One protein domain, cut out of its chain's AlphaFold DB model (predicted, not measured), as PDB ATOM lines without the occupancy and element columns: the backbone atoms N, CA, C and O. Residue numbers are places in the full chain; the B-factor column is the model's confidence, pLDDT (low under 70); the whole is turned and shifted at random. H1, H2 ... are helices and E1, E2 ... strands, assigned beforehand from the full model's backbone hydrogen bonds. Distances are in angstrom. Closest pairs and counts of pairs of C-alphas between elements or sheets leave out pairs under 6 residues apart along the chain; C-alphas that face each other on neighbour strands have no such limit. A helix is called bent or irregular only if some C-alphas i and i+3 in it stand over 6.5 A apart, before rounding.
ATOM      1  N   LEU A 223     164.252 185.617  95.777       86.81
ATOM      2  CA  LEU A 223     165.072 186.495  96.612       86.81
ATOM      3  C   LEU A 223     164.200 187.504  97.351       86.81
ATOM      4  O   LEU A 223     163.533 188.345  96.749       86.81
ATOM      5  N   ASP A 224     164.316 187.493  98.673       87.81
ATOM      6  CA  ASP A 224     163.736 188.528  99.518       87.81
ATOM      7  C   ASP A 224     164.681 189.740  99.572       87.81
ATOM      8  O   ASP A 224     165.515 189.885 100.474       87.81
ATOM      9  N   ALA A 225     164.589 190.589  98.545       86.88
ATOM     10  CA  ALA A 225     165.380 191.812  98.443       86.88
ATOM     11  C   ALA A 225     165.090 192.767  99.611       86.88
ATOM     12  O   ALA A 225     166.014 193.376 100.147       86.88
ATOM     13  N   ALA A 226     163.830 192.846 100.047       85.75
ATOM     14  CA  ALA A 226     163.411 193.696 101.155       85.75
ATOM     15  C   ALA A 226     164.021 193.252 102.493       85.75
ATOM     16  O   ALA A 226     164.369 194.087 103.325       85.75
ATOM     17  N   TYR A 227     164.200 191.950 102.710       88.12
ATOM     18  CA  TYR A 227     164.907 191.456 103.883       88.12
ATOM     19  C   TYR A 227     166.410 191.755 103.827       88.12
ATOM     20  O   TYR A 227     166.988 192.160 104.838       88.12
ATOM     21  N   LEU A 228     167.053 191.613 102.663       90.38
ATOM     22  CA  LEU A 228     168.487 191.892 102.517       90.38
ATOM     23  C   LEU A 228     168.856 193.341 102.869       90.38
ATOM     24  O   LEU A 228     169.917 193.566 103.455       90.38
ATOM     25  N   THR A 229     167.980 194.314 102.594       87.56
ATOM     26  CA  THR A 229     168.212 195.721 102.967       87.56
ATOM     27  C   THR A 229     168.201 195.955 104.479       87.56
ATOM     28  O   THR A 229     168.714 196.965 104.950       87.56
ATOM     29  N   THR A 230     167.686 195.017 105.279       88.12
ATOM     30  CA  THR A 230     167.706 195.122 106.749       88.12
ATOM     31  C   THR A 230     169.032 194.688 107.382       88.12
ATOM     32  O   THR A 230     169.249 194.943 108.567       88.12
ATOM     33  N   LEU A 231     169.923 194.047 106.618       90.00
ATOM     34  CA  LEU A 231     171.202 193.523 107.110       90.00
ATOM     35  C   LEU A 231     172.250 194.633 107.313       90.00
ATOM     36  O   LEU A 231     172.197 195.678 106.660       90.00
ATOM     37  N   SER A 232     173.236 194.399 108.187       88.94
ATOM     38  CA  SER A 232     174.346 195.330 108.460       88.94
ATOM     39  C   SER A 232     175.200 195.648 107.218       88.94
ATOM     40  O   SER A 232     175.045 195.091 106.129       88.94
ATOM     41  N   HIS A 233     176.165 196.548 107.398       86.69
ATOM     42  CA  HIS A 233     177.193 196.892 106.412       86.69
ATOM     43  C   HIS A 233     178.084 195.690 106.053       86.69
ATOM     44  O   HIS A 233     178.644 195.654 104.964       86.69
ATOM     45  N   ASP A 234     178.161 194.674 106.917       86.62
ATOM     46  CA  ASP A 234     178.826 193.394 106.639       86.62
ATOM     47  C   ASP A 234     178.259 192.661 105.410       86.62
ATOM     48  O   ASP A 234     178.955 191.860 104.782       86.62
ATOM     49  N   ALA A 235     177.007 192.946 105.036       90.56
ATOM     50  CA  ALA A 235     176.358 192.366 103.867       90.56
ATOM     51  C   ALA A 235     176.630 193.133 102.556       90.56
ATOM     52  O   ALA A 235     176.252 192.650 101.490       90.56
ATOM     53  N   ALA A 236     177.301 194.292 102.601       88.31
ATOM     54  CA  ALA A 236     177.549 195.158 101.442       88.31
ATOM     55  C   ALA A 236     178.064 194.447 100.170       88.31
ATOM     56  O   ALA A 236     177.459 194.664  99.117       88.31
ATOM     57  N   PRO A 237     179.093 193.567 100.215       89.69
ATOM     58  CA  PRO A 237     179.549 192.856  99.017       89.69
ATOM     59  C   PRO A 237     178.445 192.010  98.377       89.69
ATOM     60  O   PRO A 237     178.293 192.006  97.159       89.69
ATOM     61  N   TYR A 238     177.609 191.358  99.181       91.44
ATOM     62  CA  TYR A 238     176.526 190.518  98.670       91.44
ATOM     63  C   TYR A 238     175.343 191.337  98.156       91.44
ATOM     64  O   TYR A 238     174.677 190.896  97.226       91.44
ATOM     65  N   LEU A 239     175.103 192.535  98.698       90.31
ATOM     66  CA  LEU A 239     174.117 193.465  98.137       90.31
ATOM     67  C   LEU A 239     174.530 193.917  96.731       90.31
ATOM     68  O   LEU A 239     173.700 193.924  95.826       90.31
ATOM     69  N   SER A 240     175.820 194.212  96.522       89.12
ATOM     70  CA  SER A 240     176.338 194.552  95.189       89.12
ATOM     71  C   SER A 240     176.187 193.402  94.190       89.12
ATOM     72  O   SER A 240     175.713 193.602  93.072       89.12
ATOM     73  N   GLN A 241     176.489 192.177  94.624       90.50
ATOM     74  CA  GLN A 241     176.329 190.980  93.804       90.50
ATOM     75  C   GLN A 241     174.850 190.711  93.484       90.50
ATOM     76  O   GLN A 241     174.512 190.401  92.344       90.50
ATOM     77  N   ALA A 242     173.960 190.887  94.465       90.25
ATOM     78  CA  ALA A 242     172.521 190.744  94.280       90.25
ATOM     79  C   ALA A 242     171.959 191.757  93.274       90.25
ATOM     80  O   ALA A 242     171.156 191.364  92.434       90.25
ATOM     81  N   MET A 243     172.418 193.014  93.282       90.00
ATOM     82  CA  MET A 243     172.046 193.996  92.250       90.00
ATOM     83  C   MET A 243     172.476 193.551  90.850       90.00
ATOM     84  O   MET A 243     171.715 193.691  89.897       90.00
ATOM     85  N   GLY A 244     173.679 192.987  90.711       89.25
ATOM     86  CA  GLY A 244     174.142 192.439  89.436       89.25
ATOM     87  C   GLY A 244     173.243 191.312  88.917       89.25
ATOM     88  O   GLY A 244     172.931 191.275  87.729       89.25
ATOM     89  N   LEU A 245     172.787 190.432  89.813       88.88
ATOM     90  CA  LEU A 245     171.953 189.270  89.484       88.88
ATOM     91  C   LEU A 245     170.477 189.612  89.221       88.88
ATOM     92  O   LEU A 245     169.802 188.891  88.486       88.88
ATOM     93  N   THR A 246     169.963 190.691  89.811       88.19
ATOM     94  CA  THR A 246     168.570 191.138  89.632       88.19
ATOM     95  C   THR A 246     168.406 192.140  88.488       88.19
ATOM     96  O   THR A 246     167.278 192.467  88.109       88.19
ATOM     97  N   ARG A 247     169.513 192.616  87.900       87.31
ATOM     98  CA  ARG A 247     169.511 193.607  86.820       87.31
ATOM     99  C   ARG A 247     168.721 193.111  85.605       87.31
ATOM    100  O   ARG A 247     168.998 192.045  85.064       87.31
ATOM    101  N   GLY A 248     167.759 193.915  85.152       81.12
ATOM    102  CA  GLY A 248     166.928 193.606  83.982       81.12
ATOM    103  C   GLY A 248     165.716 192.711  84.261       81.12
ATOM    104  O   GLY A 248     164.977 192.406  83.327       81.12
ATOM    105  N   LYS A 249     165.470 192.313  85.517       85.50
ATOM    106  CA  LYS A 249     164.218 191.647  85.902       85.50
ATOM    107  C   LYS A 249     163.102 192.668  86.116       85.50
ATOM    108  O   LYS A 249     163.311 193.694  86.753       85.50
ATOM    109  N   THR A 250     161.914 192.358  85.603       82.75
ATOM    110  CA  THR A 250     160.738 193.245  85.634       82.75
ATOM    111  C   THR A 250     159.717 192.878  86.707       82.75
ATOM    112  O   THR A 250     158.745 193.602  86.889       82.75
ATOM    113  N   GLU A 251     159.902 191.751  87.400       83.12
ATOM    114  CA  GLU A 251     159.009 191.342  88.485       83.12
ATOM    115  C   GLU A 251     159.114 192.320  89.656       83.12
ATOM    116  O   GLU A 251     160.210 192.621  90.147       83.12
ATOM    117  N   THR A 252     157.962 192.829  90.088       82.69
ATOM    118  CA  THR A 252     157.859 193.798  91.172       82.69
ATOM    119  C   THR A 252     157.465 193.120  92.477       82.69
ATOM    120  O   THR A 252     156.634 192.214  92.524       82.69
ATOM    121  N   PHE A 253     158.075 193.584  93.560       81.56
ATOM    122  CA  PHE A 253     157.892 193.069  94.909       81.56
ATOM    123  C   PHE A 253     157.564 194.216  95.855       81.56
ATOM    124  O   PHE A 253     157.839 195.382  95.561       81.56
ATOM    125  N   LEU A 254     156.981 193.870  97.001       80.25
ATOM    126  CA  LEU A 254     156.620 194.858  98.003       80.25
ATOM    127  C   LEU A 254     157.880 195.543  98.560       80.25
ATOM    128  O   LEU A 254     158.828 194.871  98.975       80.25
ATOM    129  N   THR A 255     157.892 196.871  98.595       78.06
ATOM    130  CA  THR A 255     159.027 197.630  99.129       78.06
ATOM    131  C   THR A 255     159.060 197.594 100.668       78.06
ATOM    132  O   THR A 255     158.006 197.551 101.314       78.06
ATOM    133  N   PRO A 256     160.253 197.684 101.299       73.19
ATOM    134  CA  PRO A 256     160.378 197.745 102.762       73.19
ATOM    135  C   PRO A 256     159.608 198.906 103.402       73.19
ATOM    136  O   PRO A 256     159.162 198.795 104.546       73.19
ATOM    137  N   ALA A 257     159.467 200.019 102.670       70.88
ATOM    138  CA  ALA A 257     158.709 201.186 103.102       70.88
ATOM    139  C   ALA A 257     157.253 200.802 103.395       70.88
ATOM    140  O   ALA A 257     156.780 201.043 104.505       70.88
ATOM    141  N   CYS A 258     156.605 200.089 102.468       71.31
ATOM    142  CA  CYS A 258     155.212 199.673 102.615       71.31
ATOM    143  C   CYS A 258     155.008 198.538 103.625       71.31
ATOM    144  O   CYS A 258     153.961 198.470 104.261       71.31
ATOM    145  N   THR A 259     156.006 197.679 103.864       65.50
ATOM    146  CA  THR A 259     155.914 196.675 104.943       65.50
ATOM    147  C   THR A 259     155.952 197.313 106.338       65.50
ATOM    148  O   THR A 259     155.433 196.746 107.297       65.50
ATOM    149  N   ARG A 260     156.594 198.482 106.478       63.59
ATOM    150  CA  ARG A 260     156.793 199.170 107.764       63.59
ATOM    151  C   ARG A 260     155.752 200.264 108.027       63.59
ATOM    152  O   ARG A 260     155.598 200.688 109.172       63.59
ATOM    153  N   SER A 261     155.032 200.712 107.002       56.75
ATOM    154  CA  SER A 261     154.098 201.831 107.080       56.75
ATOM    155  C   SER A 261     152.636 201.383 107.157       56.75
ATOM    156  O   SER A 261     151.955 201.262 106.147       56.75
ATOM    157  N   TYR A 262     152.118 201.228 108.376       52.72
ATOM    158  CA  TYR A 262     150.666 201.273 108.615       52.72
ATOM    159  C   TYR A 262     150.116 202.718 108.651       52.72
ATOM    160  O   TYR A 262     148.908 202.902 108.739       52.72
ATOM    161  N   TRP A 263     150.993 203.733 108.605       52.09
ATOM    162  CA  TRP A 263     150.684 205.128 108.963       52.09
ATOM    163  C   TRP A 263     151.068 206.178 107.906       52.09
ATOM    164  O   TRP A 263     151.090 207.363 108.222       52.09
ATOM    165  N   LEU A 264     151.417 205.780 106.678       54.59
ATOM    166  CA  LEU A 264     151.682 206.747 105.606       54.59
ATOM    167  C   LEU A 264     150.377 207.035 104.853       54.59
ATOM    168  O   LEU A 264     149.815 206.159 104.205       54.59
ATOM    169  N   GLU A 265     149.896 208.267 105.005       48.97
ATOM    170  CA  GLU A 265     148.665 208.824 104.417       48.97
ATOM    171  C   GLU A 265     148.840 209.182 102.924       48.97
ATOM    172  O   GLU A 265     147.878 209.454 102.210       48.97
ATOM    173  N   GLU A 266     150.083 209.133 102.441       57.41
ATOM    174  CA  GLU A 266     150.485 209.420 101.070       57.41
ATOM    175  C   GLU A 266     150.896 208.111 100.396       57.41
ATOM    176  O   GLU A 266     151.752 207.407 100.923       57.41
ATOM    177  N   ASN A 267     150.237 207.776  99.284       57.03
ATOM    178  CA  ASN A 267     150.256 206.477  98.603       57.03
ATOM    179  C   ASN A 267     151.634 206.238  97.938       57.03
ATOM    180  O   ASN A 267     151.831 206.690  96.808       57.03
ATOM    181  N   PRO A 268     152.619 205.597  98.600       64.06
ATOM    182  CA  PRO A 268     153.928 205.387  97.998       64.06
ATOM    183  C   PRO A 268     153.788 204.289  96.940       64.06
ATOM    184  O   PRO A 268     152.967 203.382  97.101       64.06
ATOM    185  N   ASP A 269     154.611 204.307  95.890       69.38
ATOM    186  CA  ASP A 269     154.718 203.145  95.005       69.38
ATOM    187  C   ASP A 269     155.223 201.945  95.823       69.38
ATOM    188  O   ASP A 269     156.406 201.799  96.144       69.38
ATOM    189  N   CYS A 270     154.285 201.087  96.228       78.06
ATOM    190  CA  CYS A 270     154.563 199.953  97.103       78.06
ATOM    191  C   CYS A 270     155.231 198.783  96.396       78.06
ATOM    192  O   CYS A 270     155.608 197.819  97.058       78.06
ATOM    193  N   TYR A 271     155.384 198.868  95.079       80.00
ATOM    194  CA  TYR A 271     155.924 197.814  94.244       80.00
ATOM    195  C   TYR A 271     157.111 198.351  93.461       80.00
ATOM    196  O   TYR A 271     156.982 199.307  92.704       80.00
ATOM    197  N   ALA A 272     158.261 197.714  93.630       84.25
ATOM    198  CA  ALA A 272     159.467 198.028  92.876       84.25
ATOM    199  C   ALA A 272     160.178 196.733  92.485       84.25
ATOM    200  O   ALA A 272     159.936 195.676  93.080       84.25
ATOM    201  N   THR A 273     161.041 196.785  91.473       88.25
ATOM    202  CA  THR A 273     161.835 195.605  91.116       88.25
ATOM    203  C   THR A 273     162.841 195.291  92.225       88.25
ATOM    204  O   THR A 273     163.236 196.165  93.001       88.25
ATOM    205  N   GLN A 274     163.301 194.040  92.307       88.00
ATOM    206  CA  GLN A 274     164.354 193.663  93.265       88.00
ATOM    207  C   GLN A 274     165.614 194.527  93.096       88.00
ATOM    208  O   GLN A 274     166.262 194.866  94.084       88.00
ATOM    209  N   TYR A 275     165.943 194.893  91.852       88.88
ATOM    210  CA  TYR A 275     167.057 195.783  91.546       88.88
ATOM    211  C   TYR A 275     166.838 197.177  92.137       88.88
ATOM    212  O   TYR A 275     167.717 197.675  92.835       88.88
ATOM    213  N   ASP A 276     165.663 197.774  91.925       88.38
ATOM    214  CA  ASP A 276     165.361 199.124  92.411       88.38
ATOM    215  C   ASP A 276     165.351 199.190  93.943       88.38
ATOM    216  O   ASP A 276     165.883 200.137  94.521       88.38
ATOM    217  N   ILE A 277     164.825 198.155  94.614       88.12
ATOM    218  CA  ILE A 277     164.848 198.043  96.083       88.12
ATOM    219  C   ILE A 277     166.290 198.036  96.601       88.12
ATOM    220  O   ILE A 277     166.624 198.770  97.533       88.12
ATOM    221  N   LEU A 278     167.150 197.208  96.005       89.69
ATOM    222  CA  LEU A 278     168.548 197.100  96.416       89.69
ATOM    223  C   LEU A 278     169.336 198.372  96.080       89.69
ATOM    224  O   LEU A 278     170.134 198.820  96.903       89.69
ATOM    225  N   ARG A 279     169.097 198.971  94.907       89.62
ATOM    226  CA  ARG A 279     169.775 200.194  94.468       89.62
ATOM    227  C   ARG A 279     169.422 201.375  95.361       89.62
ATOM    228  O   ARG A 279     170.330 202.050  95.835       89.62
ATOM    229  N   ALA A 280     168.138 201.575  95.660       88.12
ATOM    230  CA  ALA A 280     167.687 202.642  96.548       88.12
ATOM    231  C   ALA A 280     168.314 202.534  97.949       88.12
ATOM    232  O   ALA A 280     168.742 203.540  98.516       88.12
ATOM    233  N   GLU A 281     168.426 201.317  98.495       89.00
ATOM    234  CA  GLU A 281     169.086 201.089  99.785       89.00
ATOM    235  C   GLU A 281     170.589 201.396  99.728       89.00
ATOM    236  O   GLU A 281     171.120 202.068 100.613       89.00
ATOM    237  N   VAL A 282     171.288 200.907  98.700       89.00
ATOM    238  CA  VAL A 282     172.730 201.139  98.523       89.00
ATOM    239  C   VAL A 282     173.025 202.632  98.394       89.00
ATOM    240  O   VAL A 282     173.920 203.134  99.074       89.00
ATOM    241  N   ASP A 283     172.232 203.351  97.604       88.75
ATOM    242  CA  ASP A 283     172.384 204.791  97.407       88.75
ATOM    243  C   ASP A 283     172.081 205.557  98.701       88.75
ATOM    244  O   ASP A 283     172.849 206.436  99.099       88.75
ATOM    245  N   GLY A 284     171.025 205.180  99.430       86.38
ATOM    246  CA  GLY A 284     170.696 205.763 100.734       86.38
ATOM    247  C   GLY A 284     171.803 205.561 101.775       86.38
ATOM    248  O   GLY A 284     172.173 206.500 102.495       86.38
ATOM    249  N   ARG A 285     172.397 204.361 101.826       87.69
ATOM    250  CA  ARG A 285     173.566 204.075 102.672       87.69
ATOM    251  C   ARG A 285     174.752 204.930 102.258       87.69
ATOM    252  O   ARG A 285     175.325 205.593 103.118       87.69
ATOM    253  N   TYR A 286     175.081 204.975 100.970       86.75
ATOM    254  CA  TYR A 286     176.192 205.774 100.463       86.75
ATOM    255  C   TYR A 286     176.050 207.255 100.826       86.75
ATOM    256  O   TYR A 286     176.980 207.821 101.395       86.75
ATOM    257  N   GLN A 287     174.877 207.861 100.612       86.69
ATOM    258  CA  GLN A 287     174.612 209.262 100.969       86.69
ATOM    259  C   GLN A 287     174.772 209.522 102.471       86.69
ATOM    260  O   GLN A 287     175.404 210.492 102.892       86.69
ATOM    261  N   THR A 288     174.256 208.616 103.304       85.50
ATOM    262  CA  THR A 288     174.421 208.714 104.762       85.50
ATOM    263  C   THR A 288     175.901 208.621 105.151       85.50
ATOM    264  O   THR A 288     176.356 209.311 106.067       85.50
ATOM    265  N   MET A 289     176.671 207.784 104.447       83.62
ATOM    266  CA  MET A 289     178.092 207.584 104.715       83.62
ATOM    267  C   MET A 289     178.992 208.703 104.195       83.62
ATOM    268  O   MET A 289     179.939 209.083 104.888       83.62
ATOM    269  N   SER A 290     178.690 209.275 103.034       83.69
ATOM    270  CA  SER A 290     179.431 210.391 102.444       83.69
ATOM    271  C   SER A 290     179.229 211.689 103.239       83.69
ATOM    272  O   SER A 290     180.186 212.453 103.445       83.69
ATOM    273  N   ALA A 291     178.025 211.890 103.790       85.94
ATOM    274  CA  ALA A 291     177.669 213.047 104.608       85.94
ATOM    275  C   ALA A 291     178.521 213.176 105.882       85.94
ATOM    276  O   ALA A 291     178.800 214.293 106.318       85.94
ATOM    277  N   ASN A 292     178.986 212.066 106.470       81.00
ATOM    278  CA  ASN A 292     179.792 212.091 107.689       81.00
ATOM    279  C   ASN A 292     181.298 211.890 107.395       81.00
ATOM    280  O   ASN A 292     181.730 210.768 107.118       81.00
ATOM    281  N   PRO A 293     182.154 212.926 107.535       77.44
ATOM    282  CA  PRO A 293     183.588 212.822 107.246       77.44
ATOM    283  C   PRO A 293     184.324 211.778 108.097       77.44
ATOM    284  O   PRO A 293     185.367 211.272 107.679       77.44
ATOM    285  N   SER A 294     183.797 211.443 109.283       73.50
ATOM    286  CA  SER A 294     184.391 210.419 110.151       73.50
ATOM    287  C   SER A 294     184.322 209.015 109.544       73.50
ATOM    288  O   SER A 294     185.145 208.173 109.890       73.50
ATOM    289  N   TRP A 295     183.393 208.762 108.615       70.06
ATOM    290  CA  TRP A 295     183.202 207.443 108.002       70.06
ATOM    291  C   TRP A 295     184.060 207.246 106.744       70.06
ATOM    292  O   TRP A 295     184.302 206.109 106.352       70.06
ATOM    293  N   ARG A 296     184.585 208.337 106.164       70.88
ATOM    294  CA  ARG A 296     185.509 208.311 105.013       70.88
ATOM    295  C   ARG A 296     186.936 207.921 105.397       70.88
ATOM    296  O   ARG A 296     187.715 207.461 104.567       70.88
ATOM    297  N   LYS A 297     187.311 208.122 106.662       71.19
ATOM    298  CA  LYS A 297     188.619 207.723 107.194       71.19
ATOM    299  C   LYS A 297     188.489 206.367 107.874       71.19
ATOM    300  O   LYS A 297     187.491 206.105 108.539       71.19
ATOM    301  N   TRP A 298     189.513 205.522 107.759       63.09
ATOM    302  CA  TRP A 298     189.604 204.315 108.582       63.09
ATOM    303  C   TRP A 298     189.762 204.730 110.050       63.09
ATOM    304  O   TRP A 298     190.861 204.991 110.534       63.09
ATOM    305  N   GLN A 299     188.639 204.884 110.745       59.34
ATOM    306  CA  GLN A 299     188.598 205.147 112.172       59.34
ATOM    307  C   GLN A 299     188.054 203.900 112.868       59.34
ATOM    308  O   GLN A 299     186.858 203.620 112.810       59.34
ATOM    309  N   SER A 300     188.933 203.187 113.585       62.41
ATOM    310  CA  SER A 300     188.619 202.135 114.572       62.41
ATOM    311  C   SER A 300     188.206 200.736 114.060       62.41
ATOM    312  O   SER A 300     188.257 200.426 112.873       62.41
ATOM    313  N   PHE A 301     187.836 199.875 115.021       60.12
ATOM    314  CA  PHE A 301     187.565 198.428 114.963       60.12
ATOM    315  C   PHE A 301     186.427 197.974 114.020       60.12
ATOM    316  O   PHE A 301     186.017 196.818 114.091       60.12
ATOM    317  N   ASN A 302     185.894 198.839 113.151       71.00
ATOM    318  CA  ASN A 302     184.725 198.538 112.321       71.00
ATOM    319  C   ASN A 302     185.099 198.405 110.832       71.00
ATOM    320  O   ASN A 302     184.753 199.241 109.999       71.00
ATOM    321  N   TRP A 303     185.869 197.356 110.522       76.81
ATOM    322  CA  TRP A 303     186.434 197.090 109.190       76.81
ATOM    323  C   TRP A 303     185.366 196.946 108.097       76.81
ATOM    324  O   TRP A 303     185.499 197.554 107.035       76.81
ATOM    325  N   ALA A 304     184.273 196.239 108.389       80.06
ATOM    326  CA  ALA A 304     183.178 196.021 107.448       80.06
ATOM    327  C   ALA A 304     182.528 197.325 106.969       80.06
ATOM    328  O   ALA A 304     182.202 197.473 105.794       80.06
ATOM    329  N   ARG A 305     182.407 198.317 107.859       81.50
ATOM    330  CA  ARG A 305     181.866 199.634 107.512       81.50
ATOM    331  C   ARG A 305     182.727 200.358 106.480       81.50
ATOM    332  O   ARG A 305     182.198 200.951 105.549       81.50
ATOM    333  N   TRP A 306     184.046 200.325 106.653       81.00
ATOM    334  CA  TRP A 306     184.969 200.963 105.714       81.00
ATOM    335  C   TRP A 306     184.979 200.248 104.356       81.00
ATOM    336  O   TRP A 306     184.989 200.908 103.321       81.00
ATOM    337  N   GLN A 307     184.905 198.912 104.354       84.19
ATOM    338  CA  GLN A 307     184.773 198.135 103.118       84.19
ATOM    339  C   GLN A 307     183.474 198.454 102.374       84.19
ATOM    340  O   GLN A 307     183.509 198.644 101.163       84.19
ATOM    341  N   ALA A 308     182.353 198.564 103.092       83.81
ATOM    342  CA  ALA A 308     181.071 198.939 102.508       83.81
ATOM    343  C   ALA A 308     181.125 200.326 101.851       83.81
ATOM    344  O   ALA A 308     180.657 200.470 100.730       83.81
ATOM    345  N   TYR A 309     181.745 201.320 102.505       83.88
ATOM    346  CA  TYR A 309     181.904 202.662 101.928       83.88
ATOM    347  C   TYR A 309     182.643 202.618 100.589       83.88
ATOM    348  O   TYR A 309     182.136 203.138  99.603       83.88
ATOM    349  N   LYS A 310     183.812 201.963 100.553       84.69
ATOM    350  CA  LYS A 310     184.615 201.851  99.330       84.69
ATOM    351  C   LYS A 310     183.871 201.150  98.202       84.69
ATOM    352  O   LYS A 310     183.921 201.597  97.068       84.69
ATOM    353  N   LEU A 311     183.164 200.072  98.530       85.75
ATOM    354  CA  LEU A 311     182.379 199.339  97.549       85.75
ATOM    355  C   LEU A 311     181.230 200.191  96.993       85.75
ATOM    356  O   LEU A 311     180.953 200.145  95.805       85.75
ATOM    357  N   TYR A 312     180.543 200.960  97.837       85.06
ATOM    358  CA  TYR A 312     179.448 201.816  97.381       85.06
ATOM    359  C   TYR A 312     179.932 203.026  96.578       85.06
ATOM    360  O   TYR A 312     179.236 203.431  95.655       85.06
ATOM    361  N   GLU A 313     181.116 203.558  96.889       84.06
ATOM    362  CA  GLU A 313     181.801 204.576  96.081       84.06
ATOM    363  C   GLU A 313     182.046 204.051  94.653       84.06
ATOM    364  O   GLU A 313     181.621 204.686  93.697       84.06
ATOM    365  N   GLU A 314     182.561 202.822  94.507       84.94
ATOM    366  CA  GLU A 314     182.779 202.167  93.200       84.94
ATOM    367  C   GLU A 314     181.493 201.888  92.393       84.94
ATOM    368  O   GLU A 314     181.564 201.737  91.179       84.94
ATOM    369  N   ILE A 315     180.328 201.763  93.041       80.38
ATOM    370  CA  ILE A 315     179.024 201.540  92.371       80.38
ATOM    371  C   ILE A 315     178.300 202.880  92.105       80.38
ATOM    372  O   ILE A 315     177.315 202.944  91.358       80.38
ATOM    373  N   GLY A 316     178.703 203.942  92.802       67.69
ATOM    374  CA  GLY A 316     178.175 205.294  92.638       67.69
ATOM    375  C   GLY A 316     178.792 206.035  91.451       67.69
ATOM    376  O   GLY A 316     178.079 206.819  90.824       67.69
ATOM    377  N   ASP A 317     180.069 205.760  91.167       57.94
ATOM    378  CA  ASP A 317     180.821 206.239  89.995       57.94
ATOM    379  C   ASP A 317     180.463 205.470  88.704       57.94
ATOM    380  O   ASP A 317     180.425 206.117  87.629       57.94
TER     381      ASP A 317
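What this domain is: This is residues 223 to 317 of the 317 residues of the protein "DUF4173 domain-containing protein" of Anaerolineae bacterium (UniProt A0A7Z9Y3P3). The long helix H4 runs through the middle, with H2 and H6 packed on it so that the centres of these three make a triangle. Where H4 begins there is a small head of the strand pair E1 and E2 with H3, from which residues 260 to 266 stick out; H1 packs on that same end of H4, and the short H5 is at the other end. The printed part has 95 residues, with six named helices and two antiparallel named strands in the order H1, H2, E1, H3, E2, H4, H5, H6. The class is mostly helix; the whole is compact, with a radius of gyration of the C-alphas of 14.4 A and spans of 40 by 31 by 22 A.

How they stand to each other: Start at H1, residues 225 to 228, which touches residues 274 to 278 alone of H4, the hub, residues 274 to 291; their closest C-alphas, Ala 225 and Gln 274, are 5.6 A apart. H2, residues 233 to 246, touches residues 274 to 282 alone of H4, closest at the C-alphas of Thr 246 and Tyr 275, 5.2 A. They run opposite ways at a steep tilt of 37 degrees, only just past shallow. Next find E1, residues 252 to 254, antiparallel to E2, residues 271 to 273, at 129 degrees, with N 253 and O 272 within hydrogen-bond range at 2.8 A. H3, residues 256 to 260, is close to but not clearly touching H1; the closest C-alphas, Ala 226 and Pro 256, are 5.3 A apart. H5, residues 293 to 296, touches H4 only at the corner, and only just, with 3 pairs of C-alphas within 8 A, the closest Met 289 and Trp 295 at 6.1 A. H6, residues 303 to 316, touches H2 at a shallow tilt of 31 degrees, the same way, closest at the C-alphas of Asp 234 and Ala 304, 5.1 A. H6 touches residues 282 to 289 alone of H4, opposite ways at a steep tilt of 68 degrees, only just short of about perpendicular; the C-alphas of Tyr 286 and Tyr 312, the closest, are 6.0 A apart. Every O i to N i+4 pair is within hydrogen-bond range in H3, H4 and H6, and 8 of 10 are in H2; H1 and H5 are too short for such a pair.

Where its parts are: Find C-alpha 225 at (165.380, 191.812, 98.443), where H1 begins. H2 covers 19.7 A and is irregular, C-alphas 234 and 237 being 7.7 A apart. E1 and E2 are each 7.0 A long. From C-alpha 274 at (164.354, 193.663, 93.265), H4 runs 26.1 A. H6 runs 20.2 A to C-alpha 316 at (178.175, 205.294, 92.638).

The domain as a whole: The C-alphas farthest apart, those of Asn 267 and Ser 300, are 41.8 A apart. The printed part has no cut, and no link is long. Look for pLDDT under 70 at residues 259 to 269, 298 to 301 and 316 to 317; the mean of the printed part is 80.0.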